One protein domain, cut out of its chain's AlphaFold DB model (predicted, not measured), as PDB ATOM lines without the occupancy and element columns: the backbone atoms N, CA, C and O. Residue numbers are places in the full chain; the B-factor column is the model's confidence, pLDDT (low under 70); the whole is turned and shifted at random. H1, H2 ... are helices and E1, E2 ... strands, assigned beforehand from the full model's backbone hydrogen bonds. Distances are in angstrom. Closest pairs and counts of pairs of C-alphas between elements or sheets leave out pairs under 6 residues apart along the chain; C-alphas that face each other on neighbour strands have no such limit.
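What this domain is: This is residues 51 to 125 of the 131 residues of an uncharacterized protein of Niabella soli DSM 19437 (UniProt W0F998). A long, strongly twisted strand hairpin, E1 and E2, runs through the middle of the domain; E5 lies beside residues 74 to 79 of E1, and the small hairpin of E3 and E4 sits beside E2. The helix H1 packs over E1 and E2, while the short helix H2 lies at the far side of the body from H1. The 75 printed residues hold two named helices and five named strands, in the order H1 E1 E2 E3 E4 H2 E5, of the mixed class, helices and strands. The larger sheet has the order E2 - E1 - E5 and the smaller E3 - E4, both antiparallel. The whole is compact, with a radius of gyration of the C-alphas of 11.9 A and spans of 31 by 27 by 18 A.

How they stand to each other: Begin with E1, residues 70 to 79, and E2, residues 82 to 91, an antiparallel hairpin at 157 degrees; look for N 75 and O 86, 2.8 A apart and within hydrogen-bond range. E1 bends by 54 degrees at residue 74. On the other side of E1 find E5, residues 119 to 124, antiparallel at 137 degrees, with N 78 and O 120 within hydrogen-bond range at 2.8 A. Next look for the hairpin of E3, residues 101 to 103, and E4, residues 109 to 111, antiparallel at 150 degrees, with N 110 and O 102 within hydrogen-bond range at 2.8 A; E2 and E4 are near each other, with 5 pairs of C-alphas within 10 A. The closest C-alphas of E2 and E3, those of Tyr 85 and Tyr 103, are 4.9 A apart. H1, residues 51 to 58, is on the larger sheet at a height of 9.6 A, over E2 and E1, and its line stands at 48 degrees to that of E1 on the local plane, slantwise to the strands. Its closest C-alphas to E1 are Ile 55 and Leu 74, 7.3 A apart. H2, residues 115 to 118, only grazes that sheet, and H1 and H2 are apart. In H1 every O i to N i+4 pair is within hydrogen-bond range; H2 is too short for such a pair.

Where its parts are: Find C-alpha 70 at (24.394, 29.685, 10.682); from there E1 runs 25.5 A to C-alpha 79 at (3.060, 38.004, 22.005). E2 returns over 27.2 A, and E5 runs 13.1 A to C-alpha 124 at (9.610, 30.072, 10.632). H1 is 10.4 A long.

The domain as a whole: The two C-alphas farthest apart, those of Ala 93 and Ser 106, are 33.8 A apart. The printed part has no cut; the link from H1 to E1, 11 residues, is long, and that from E2 to E3, 9 residues, is short. The mean pLDDT of the printed part is 93.5, and no printed residue is under 70.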
ATOM      1  N   ASP A  51       2.433  38.337   6.247       94.69
ATOM      2  CA  ASP A  51       3.669  37.600   5.992       94.69
ATOM      3  C   ASP A  51       4.417  38.225   4.816       94.69
ATOM      4  O   ASP A  51       5.604  38.507   4.930       94.69
ATOM      5  N   GLN A  52       3.717  38.534   3.724       94.00
ATOM      6  CA  GLN A  52       4.308  39.173   2.548       94.00
ATOM      7  C   GLN A  52       4.913  40.548   2.867       94.00
ATOM      8  O   GLN A  52       6.025  40.848   2.428       94.00
ATOM      9  N   GLN A  53       4.229  41.371   3.669       94.25
ATOM     10  CA  GLN A  53       4.758  42.668   4.104       94.25
ATOM     11  C   GLN A  53       6.030  42.520   4.942       94.25
ATOM     12  O   GLN A  53       6.997  43.256   4.740       94.25
ATOM     13  N   MET A  54       6.059  41.559   5.865       96.19
ATOM     14  CA  MET A  54       7.227  41.328   6.714       96.19
ATOM     15  C   MET A  54       8.379  40.681   5.946       96.19
ATOM     16  O   MET A  54       9.529  41.059   6.157       96.19
ATOM     17  N   ILE A  55       8.094  39.791   4.993       95.12
ATOM     18  CA  ILE A  55       9.092  39.266   4.053       95.12
ATOM     19  C   ILE A  55       9.724  40.420   3.272       95.12
ATOM     20  O   ILE A  55      10.946  40.523   3.226       95.12
ATOM     21  N   ALA A  56       8.917  41.323   2.709       93.75
ATOM     22  CA  ALA A  56       9.428  42.481   1.978       93.75
ATOM     23  C   ALA A  56      10.283  43.395   2.871       93.75
ATOM     24  O   ALA A  56      11.352  43.835   2.451       93.75
ATOM     25  N   LYS A  57       9.848  43.633   4.117       94.44
ATOM     26  CA  LYS A  57      10.581  44.445   5.098       94.44
ATOM     27  C   LYS A  57      11.947  43.851   5.449       94.44
ATOM     28  O   LYS A  57      12.923  44.587   5.517       94.44
ATOM     29  N   PHE A  58      12.012  42.539   5.664       95.12
ATOM     30  CA  PHE A  58      13.203  41.862   6.178       95.12
ATOM     31  C   PHE A  58      14.013  41.113   5.118       95.12
ATOM     32  O   PHE A  58      14.969  40.424   5.464       95.12
ATOM     33  N   LYS A  59      13.692  41.259   3.828       92.31
ATOM     34  CA  LYS A  59      14.338  40.522   2.728       92.31
ATOM     35  C   LYS A  59      15.870  40.575   2.767       92.31
ATOM     36  O   LYS A  59      16.518  39.591   2.438       92.31
ATOM     37  N   ASN A  60      16.435  41.705   3.190       92.56
ATOM     38  CA  ASN A  60      17.884  41.917   3.250       92.56
ATOM     39  C   ASN A  60      18.527  41.445   4.569       92.56
ATOM     40  O   ASN A  60      19.747  41.455   4.689       92.56
ATOM     41  N   GLU A  61      17.726  41.070   5.568       93.19
ATOM     42  CA  GLU A  61      18.198  40.586   6.872       93.19
ATOM     43  C   GLU A  61      18.162  39.059   6.988       93.19
ATOM     44  O   GLU A  61      18.843  38.490   7.844       93.19
ATOM     45  N   VAL A  62      17.367  38.401   6.144       94.19
ATOM     46  CA  VAL A  62      17.233  36.944   6.091       94.19
ATOM     47  C   VAL A  62      18.378  36.344   5.273       94.19
ATOM     48  O   VAL A  62      18.750  36.859   4.221       94.19
ATOM     49  N   THR A  63      18.934  35.230   5.745       93.06
ATOM     50  CA  THR A  63      19.945  34.461   5.015       93.06
ATOM     51  C   THR A  63      19.259  33.479   4.067       93.06
ATOM     52  O   THR A  63      18.475  32.636   4.503       93.06
ATOM     53  N   CYS A  64      19.573  33.581   2.774       89.38
ATOM     54  CA  CYS A  64      19.108  32.670   1.731       89.38
ATOM     55  C   CYS A  64      20.311  32.172   0.902       89.38
ATOM     56  O   CYS A  64      21.113  33.007   0.477       89.38
ATOM     57  N   PRO A  65      20.440  30.858   0.623       88.38
ATOM     58  CA  PRO A  65      19.602  29.772   1.132       88.38
ATOM     59  C   PRO A  65      19.772  29.580   2.647       88.38
ATOM     60  O   PRO A  65      20.754  30.023   3.236       88.38
ATOM     61  N   TYR A  66      18.795  28.926   3.274       85.12
ATOM     62  CA  TYR A  66      18.873  28.601   4.695       85.12
ATOM     63  C   TYR A  66      19.986  27.579   4.960       85.12
ATOM     64  O   TYR A  66      19.981  26.493   4.379       85.12
ATOM     65  N   ASP A  67      20.876  27.907   5.889       85.88
ATOM     66  CA  ASP A  67      21.912  27.031   6.426       85.88
ATOM     67  C   ASP A  67      21.611  26.719   7.906       85.88
ATOM     68  O   ASP A  67      21.557  27.635   8.735       85.88
ATOM     69  N   PRO A  68      21.422  25.439   8.279       83.94
ATOM     70  CA  PRO A  68      21.185  25.052   9.666       83.94
ATOM     71  C   PRO A  68      22.377  25.320  10.600       83.94
ATOM     72  O   PRO A  68      22.186  25.324  11.816       83.94
ATOM     73  N   GLN A  69      23.592  25.540  10.081       87.50
ATOM     74  CA  GLN A  69      24.762  25.870  10.898       87.50
ATOM     75  C   GLN A  69      24.788  27.333  11.324       87.50
ATOM     76  O   GLN A  69      25.128  27.611  12.475       87.50
ATOM     77  N   MET A  70      24.443  28.251  10.417       89.94
ATOM     78  CA  MET A  70      24.394  29.685  10.682       89.94
ATOM     79  C   MET A  70      23.461  30.386   9.692       89.94
ATOM     80  O   MET A  70      23.780  30.539   8.517       89.94
ATOM     81  N   SER A  71      22.304  30.853  10.155       92.25
ATOM     82  CA  SER A  71      21.377  31.610   9.309       92.25
ATOM     83  C   SER A  71      20.447  32.493  10.109       92.25
ATOM     84  O   SER A  71      19.952  32.114  11.170       92.25
ATOM     85  N   ARG A  72      20.158  33.663   9.547       94.25
ATOM     86  CA  ARG A  72      19.076  34.529  10.002       94.25
ATOM     87  C   ARG A  72      17.797  34.143   9.283       94.25
ATOM     88  O   ARG A  72      17.815  33.980   8.067       94.25
ATOM     89  N   PHE A  73      16.692  34.018  10.003       94.50
ATOM     90  CA  PHE A  73      15.398  33.709   9.401       94.50
ATOM     91  C   PHE A  73      14.287  34.582   9.972       94.50
ATOM     92  O   PHE A  73      14.341  35.029  11.118       94.50
ATOM     93  N   LEU A  74      13.260  34.806   9.153       96.12
ATOM     94  CA  LEU A  74      12.036  35.454   9.594       96.12
ATOM     95  C   LEU A  74      11.191  34.445  10.372       96.12
ATOM     96  O   LEU A  74      10.810  33.398   9.848       96.12
ATOM     97  N   GLY A  75      10.897  34.757  11.625       95.75
ATOM     98  CA  GLY A  75       9.963  34.017  12.458       95.75
ATOM     99  C   GLY A  75       8.690  34.814  12.719       95.75
ATOM    100  O   GLY A  75       8.680  36.045  12.661       95.75
ATOM    101  N   LYS A  76       7.612  34.098  13.035       97.19
ATOM    102  CA  LYS A  76       6.374  34.665  13.575       97.19
ATOM    103  C   LYS A  76       5.892  33.882  14.786       97.19
ATOM    104  O   LYS A  76       6.214  32.707  14.942       97.19
ATOM    105  N   GLY A  77       5.132  34.536  15.653       96.81
ATOM    106  CA  GLY A  77       4.569  33.942  16.862       96.81
ATOM    107  C   GLY A  77       3.566  34.872  17.535       96.81
ATOM    108  O   GLY A  77       3.221  35.924  17.006       96.81
ATOM    109  N   MET A  78       3.100  34.487  18.717       97.44
ATOM    110  CA  MET A  78       2.132  35.256  19.496       97.44
ATOM    111  C   MET A  78       2.813  35.920  20.689       97.44
ATOM    112  O   MET A  78       3.465  35.242  21.481       97.44
ATOM    113  N   TYR A  79       2.620  37.227  20.846       97.12
ATOM    114  CA  TYR A  79       3.060  38.004  22.005       97.12
ATOM    115  C   TYR A  79       1.883  38.824  22.529       97.12
ATOM    116  O   TYR A  79       1.278  39.589  21.783       97.12
ATOM    117  N   ARG A  80       1.526  38.639  23.808       95.44
ATOM    118  CA  ARG A  80       0.368  39.302  24.449       95.44
ATOM    119  C   ARG A  80      -0.939  39.175  23.641       95.44
ATOM    120  O   ARG A  80      -1.715  40.119  23.552       95.44
ATOM    121  N   GLY A  81      -1.170  38.010  23.033       94.69
ATOM    122  CA  GLY A  81      -2.365  37.737  22.224       94.69
ATOM    123  C   GLY A  81      -2.347  38.327  20.808       94.69
ATOM    124  O   GLY A  81      -3.312  38.140  20.076       94.69
ATOM    125  N   GLN A  82      -1.259  38.979  20.393       95.31
ATOM    126  CA  GLN A  82      -1.101  39.546  19.055       95.31
ATOM    127  C   GLN A  82      -0.057  38.773  18.239       95.31
ATOM    128  O   GLN A  82       0.974  38.361  18.773       95.31
ATOM    129  N   LEU A  83      -0.311  38.611  16.935       96.44
ATOM    130  CA  LEU A  83       0.675  38.088  15.987       96.44
ATOM    131  C   LEU A  83       1.834  39.082  15.837       96.44
ATOM    132  O   LEU A  83       1.623  40.253  15.506       96.44
ATOM    133  N   VAL A  84       3.050  38.593  16.055       97.88
ATOM    134  CA  VAL A  84       4.291  39.355  15.923       97.88
ATOM    135  C   VAL A  84       5.323  38.596  15.096       97.88
ATOM    136  O   VAL A  84       5.321  37.366  15.049       97.88
ATOM    137  N   TYR A  85       6.227  39.348  14.484       98.00
ATOM    138  CA  TYR A  85       7.326  38.880  13.651       98.00
ATOM    139  C   TYR A  85       8.666  39.231  14.285       98.00
ATOM    140  O   TYR A  85       8.765  40.176  15.066       98.00
ATOM    141  N   PHE A  86       9.705  38.475  13.973       97.69
ATOM    142  CA  PHE A  86      11.044  38.696  14.511       97.69
ATOM    143  C   PHE A  86      12.095  38.069  13.597       97.69
ATOM    144  O   PHE A  86      11.810  37.103  12.892       97.69
ATOM    145  N   ILE A  87      13.313  38.610  13.629       96.19
ATOM    146  CA  ILE A  87      14.479  37.969  13.019       96.19
ATOM    147  C   ILE A  87      15.167  37.154  14.095       96.19
ATOM    148  O   ILE A  87      15.622  37.707  15.094       96.19
ATOM    149  N   ASP A  88      15.206  35.846  13.884       93.94
ATOM    150  CA  ASP A  88      15.900  34.911  14.757       93.94
ATOM    151  C   ASP A  88      17.133  34.355  14.043       93.94
ATOM    152  O   ASP A  88      17.264  34.438  12.816       93.94
ATOM    153  N   ILE A  89      18.060  33.817  14.824       92.81
ATOM    154  CA  ILE A  89      19.341  33.324  14.334       92.81
ATOM    155  C   ILE A  89      19.471  31.867  14.745       92.81
ATOM    156  O   ILE A  89      19.533  31.546  15.930       92.81
ATOM    157  N   VAL A  90      19.575  30.980  13.759       88.75
ATOM    158  CA  VAL A  90      20.061  29.628  14.011       88.75
ATOM    159  C   VAL A  90      21.587  29.684  14.015       88.75
ATOM    160  O   VAL A  90      22.192  30.174  13.062       88.75
ATOM    161  N   CYS A  91      22.213  29.238  15.102       89.06
ATOM    162  CA  CYS A  91      23.635  28.916  15.117       89.06
ATOM    163  C   CYS A  91      23.890  27.777  16.104       89.06
ATOM    164  O   CYS A  91      23.714  27.954  17.306       89.06
ATOM    165  N   ILE A  92      24.314  26.614  15.607       84.62
ATOM    166  CA  ILE A  92      24.503  25.408  16.436       84.62
ATOM    167  C   ILE A  92      25.674  25.578  17.414       84.62
ATOM    168  O   ILE A  92      25.631  25.075  18.533       84.62
ATOM    169  N   ALA A  93      26.715  26.299  16.998       88.00
ATOM    170  CA  ALA A  93      27.927  26.501  17.788       88.00
ATOM    171  C   ALA A  93      27.921  27.804  18.609       88.00
ATOM    172  O   ALA A  93      28.857  28.045  19.371       88.00
ATOM    173  N   CYS A  94      26.899  28.656  18.462       84.56
ATOM    174  CA  CYS A  94      26.853  29.964  19.110       84.56
ATOM    175  C   CYS A  94      25.813  29.992  20.235       84.56
ATOM    176  O   CYS A  94      24.664  29.602  20.043       84.56
ATOM    177  N   ASN A  95      26.168  30.603  21.368       83.88
ATOM    178  CA  ASN A  95      25.193  31.053  22.365       83.88
ATOM    179  C   ASN A  95      24.549  32.370  21.908       83.88
ATOM    180  O   ASN A  95      24.812  33.435  22.469       83.88
ATOM    181  N   THR A  96      23.757  32.316  20.836       87.19
ATOM    182  CA  THR A  96      23.136  33.514  20.270       87.19
ATOM    183  C   THR A  96      22.076  34.069  21.212       87.19
ATOM    184  O   THR A  96      21.227  33.336  21.721       87.19
ATOM    185  N   ALA A  97      22.118  35.381  21.446       88.88
ATOM    186  CA  ALA A  97      21.094  36.054  22.225       88.88
ATOM    187  C   ALA A  97      19.740  36.012  21.490       88.88
ATOM    188  O   ALA A  97      19.712  36.143  20.263       88.88
ATOM    189  N   PRO A  98      18.620  35.871  22.218       91.62
ATOM    190  CA  PRO A  98      17.300  35.928  21.613       91.62
ATOM    191  C   PRO A  98      17.005  37.317  21.021       91.62
ATOM    192  O   PRO A  98      17.611  38.310  21.440       91.62
ATOM    193  N   PRO A  99      16.016  37.422  20.118       94.31
ATOM    194  CA  PRO A  99      15.592  38.703  19.566       94.31
ATOM    195  C   PRO A  99      15.171  39.685  20.679       94.31
ATOM    196  O   PRO A  99      14.284  39.360  21.475       94.31
ATOM    197  N   PRO A 100      15.756  40.897  20.744       94.00
ATOM    198  CA  PRO A 100      15.430  41.880  21.784       94.00
ATOM    199  C   PRO A 100      14.112  42.622  21.512       94.00
ATOM    200  O   PRO A 100      13.582  43.325  22.375       94.00
ATOM    201  N   LYS A 101      13.589  42.498  20.291       96.56
ATOM    202  CA  LYS A 101      12.365  43.141  19.831       96.56
ATOM    203  C   LYS A 101      11.608  42.247  18.865       96.56
ATOM    204  O   LYS A 101      12.187  41.387  18.203       96.56
ATOM    205  N   VAL A 102      10.311  42.496  18.786       97.38
ATOM    206  CA  VAL A 102       9.394  41.893  17.822       97.38
ATOM    207  C   VAL A 102       8.650  42.993  17.073       97.38
ATOM    208  O   VAL A 102       8.684  44.158  17.465       97.38
ATOM    209  N   TYR A 103       7.975  42.626  15.995       98.06
ATOM    210  CA  TYR A 103       7.333  43.544  15.070       98.06
ATOM    211  C   TYR A 103       5.870  43.182  14.893       98.06
ATOM    212  O   TYR A 103       5.536  42.023  14.660       98.06
ATOM    213  N   THR A 104       4.981  44.163  14.971       96.81
ATOM    214  CA  THR A 104       3.589  43.968  14.555       96.81
ATOM    215  C   THR A 104       3.496  43.821  13.038       96.81
ATOM    216  O   THR A 104       4.437  44.128  12.306       96.81
ATOM    217  N   CYS A 105       2.314  43.452  12.548       94.00
ATOM    218  CA  CYS A 105       2.022  43.450  11.116       94.00
ATOM    219  C   CYS A 105       2.258  44.806  10.430       94.00
ATOM    220  O   CYS A 105       2.746  44.871   9.311       94.00
ATOM    221  N   SER A 106       1.966  45.908  11.127       93.88
ATOM    222  CA  SER A 106       2.241  47.265  10.639       93.88
ATOM    223  C   SER A 106       3.728  47.638  10.689       93.88
ATOM    224  O   SER A 106       4.103  48.747  10.317       93.88
ATOM    225  N   GLY A 107       4.585  46.738  11.174       93.00
ATOM    226  CA  GLY A 107       6.015  46.952  11.318       93.00
ATOM    227  C   GLY A 107       6.412  47.767  12.548       93.00
ATOM    228  O   GLY A 107       7.579  48.156  12.621       93.00
ATOM    229  N   ALA A 108       5.497  48.016  13.491       96.06
ATOM    230  CA  ALA A 108       5.807  48.703  14.741       96.06
ATOM    231  C   ALA A 108       6.667  47.809  15.642       96.06
ATOM    232  O   ALA A 108       6.363  46.628  15.815       96.06
ATOM    233  N   GLU A 109       7.734  48.373  16.205       97.25
ATOM    234  CA  GLU A 109       8.652  47.639  17.074       97.25
ATOM    235  C   GLU A 109       8.099  47.546  18.498       97.25
ATOM    236  O   GLU A 109       7.601  48.522  19.057       97.25
ATOM    237  N   ILE A 110       8.231  46.370  19.102       97.06
ATOM    238  CA  ILE A 110       7.862  46.114  20.486       97.06
ATOM    239  C   ILE A 110       9.084  45.510  21.183       97.06
ATOM    240  O   ILE A 110       9.515  44.420  20.794       97.06
ATOM    241  N   PRO A 111       9.656  46.173  22.203       96.75
ATOM    242  CA  PRO A 111      10.732  45.587  22.991       96.75
ATOM    243  C   PRO A 111      10.202  44.390  23.787       96.75
ATOM    244  O   PRO A 111       9.094  44.426  24.333       96.75
ATOM    245  N   VAL A 112      11.001  43.327  23.858       95.19
ATOM    246  CA  VAL A 112      10.626  42.091  24.550       95.19
ATOM    247  C   VAL A 112      11.731  41.667  25.501       95.19
ATOM    248  O   VAL A 112      12.895  41.544  25.133       95.19
ATOM    249  N   THR A 113      11.341  41.392  26.740       93.50
ATOM    250  CA  THR A 113      12.193  40.746  27.741       93.50
ATOM    251  C   THR A 113      11.780  39.285  27.856       93.50
ATOM    252  O   THR A 113      10.590  38.983  27.831       93.50
ATOM    253  N   ASN A 114      12.748  38.377  28.013       92.88
ATOM    254  CA  ASN A 114      12.503  36.934  28.131       92.88
ATOM    255  C   ASN A 114      11.735  36.341  26.935       92.88
ATOM    256  O   ASN A 114      10.786  35.580  27.119       92.88
ATOM    257  N   PHE A 115      12.177  36.663  25.714       95.19
ATOM    258  CA  PHE A 115      11.555  36.264  24.443       95.19
ATOM    259  C   PHE A 115      11.031  34.820  24.417       95.19
ATOM    260  O   PHE A 115       9.881  34.588  24.051       95.19
ATOM    261  N   TYR A 116      11.835  33.849  24.861       93.31
ATOM    262  CA  TYR A 116      11.463  32.433  24.832       93.31
ATOM    263  C   TYR A 116      10.258  32.069  25.712       93.31
ATOM    264  O   TYR A 116       9.556  31.111  25.384       93.31
ATOM    265  N   ASN A 117       9.995  32.847  26.767       95.44
ATOM    266  CA  ASN A 117       8.878  32.649  27.695       95.44
ATOM    267  C   ASN A 117       7.648  33.482  27.320       95.44
ATOM    268  O   ASN A 117       6.533  33.136  27.699       95.44
ATOM    269  N   THR A 118       7.839  34.590  26.605       96.50
ATOM    270  CA  THR A 118       6.755  35.531  26.298       96.50
ATOM    271  C   THR A 118       6.203  35.386  24.887       96.50
ATOM    272  O   THR A 118       5.059  35.766  24.647       96.50
ATOM    273  N   VAL A 119       7.011  34.887  23.945       97.19
ATOM    274  CA  VAL A 119       6.606  34.661  22.556       97.19
ATOM    275  C   VAL A 119       6.333  33.176  22.350       97.19
ATOM    276  O   VAL A 119       7.237  32.336  22.377       97.19
ATOM    277  N   THR A 120       5.064  32.847  22.138       97.12
ATOM    278  CA  THR A 120       4.573  31.468  22.013       97.12
ATOM    279  C   THR A 120       4.231  31.124  20.567       97.12
ATOM    280  O   THR A 120       3.988  32.021  19.764       97.12
ATOM    281  N   GLY A 121       4.171  29.834  20.224       95.25
ATOM    282  CA  GLY A 121       3.776  29.400  18.874       95.25
ATOM    283  C   GLY A 121       4.735  29.878  17.780       95.25
ATOM    284  O   GLY A 121       4.302  30.237  16.690       95.25
ATOM    285  N   ARG A 122       6.031  29.945  18.106       95.19
ATOM    286  CA  ARG A 122       7.084  30.425  17.210       95.19
ATOM    287  C   ARG A 122       7.249  29.464  16.036       95.19
ATOM    288  O   ARG A 122       7.535  28.288  16.247       95.19
ATOM    289  N   ILE A 123       7.097  29.975  14.821       94.25
ATOM    290  CA  ILE A 123       7.311  29.240  13.573       94.25
ATOM    291  C   ILE A 123       8.139  30.081  12.604       94.25
ATOM    292  O   ILE A 123       8.096  31.311  12.639       94.25
ATOM    293  N   ARG A 124       8.894  29.416  11.728       92.62
ATOM    294  CA  ARG A 124       9.610  30.072  10.632       92.62
ATOM    295  C   ARG A 124       8.622  30.461   9.530       92.62
ATOM    296  O   ARG A 124       7.737  29.684   9.183       92.62
ATOM    297  N   VAL A 125       8.810  31.650   8.975       92.81
ATOM    298  CA  VAL A 125       8.181  32.112   7.737       92.81
ATOM    299  C   VAL A 125       9.170  31.878   6.605       92.81
ATOM    300  O   VAL A 125      10.349  32.222   6.732       92.81
TER     301      VAL A 125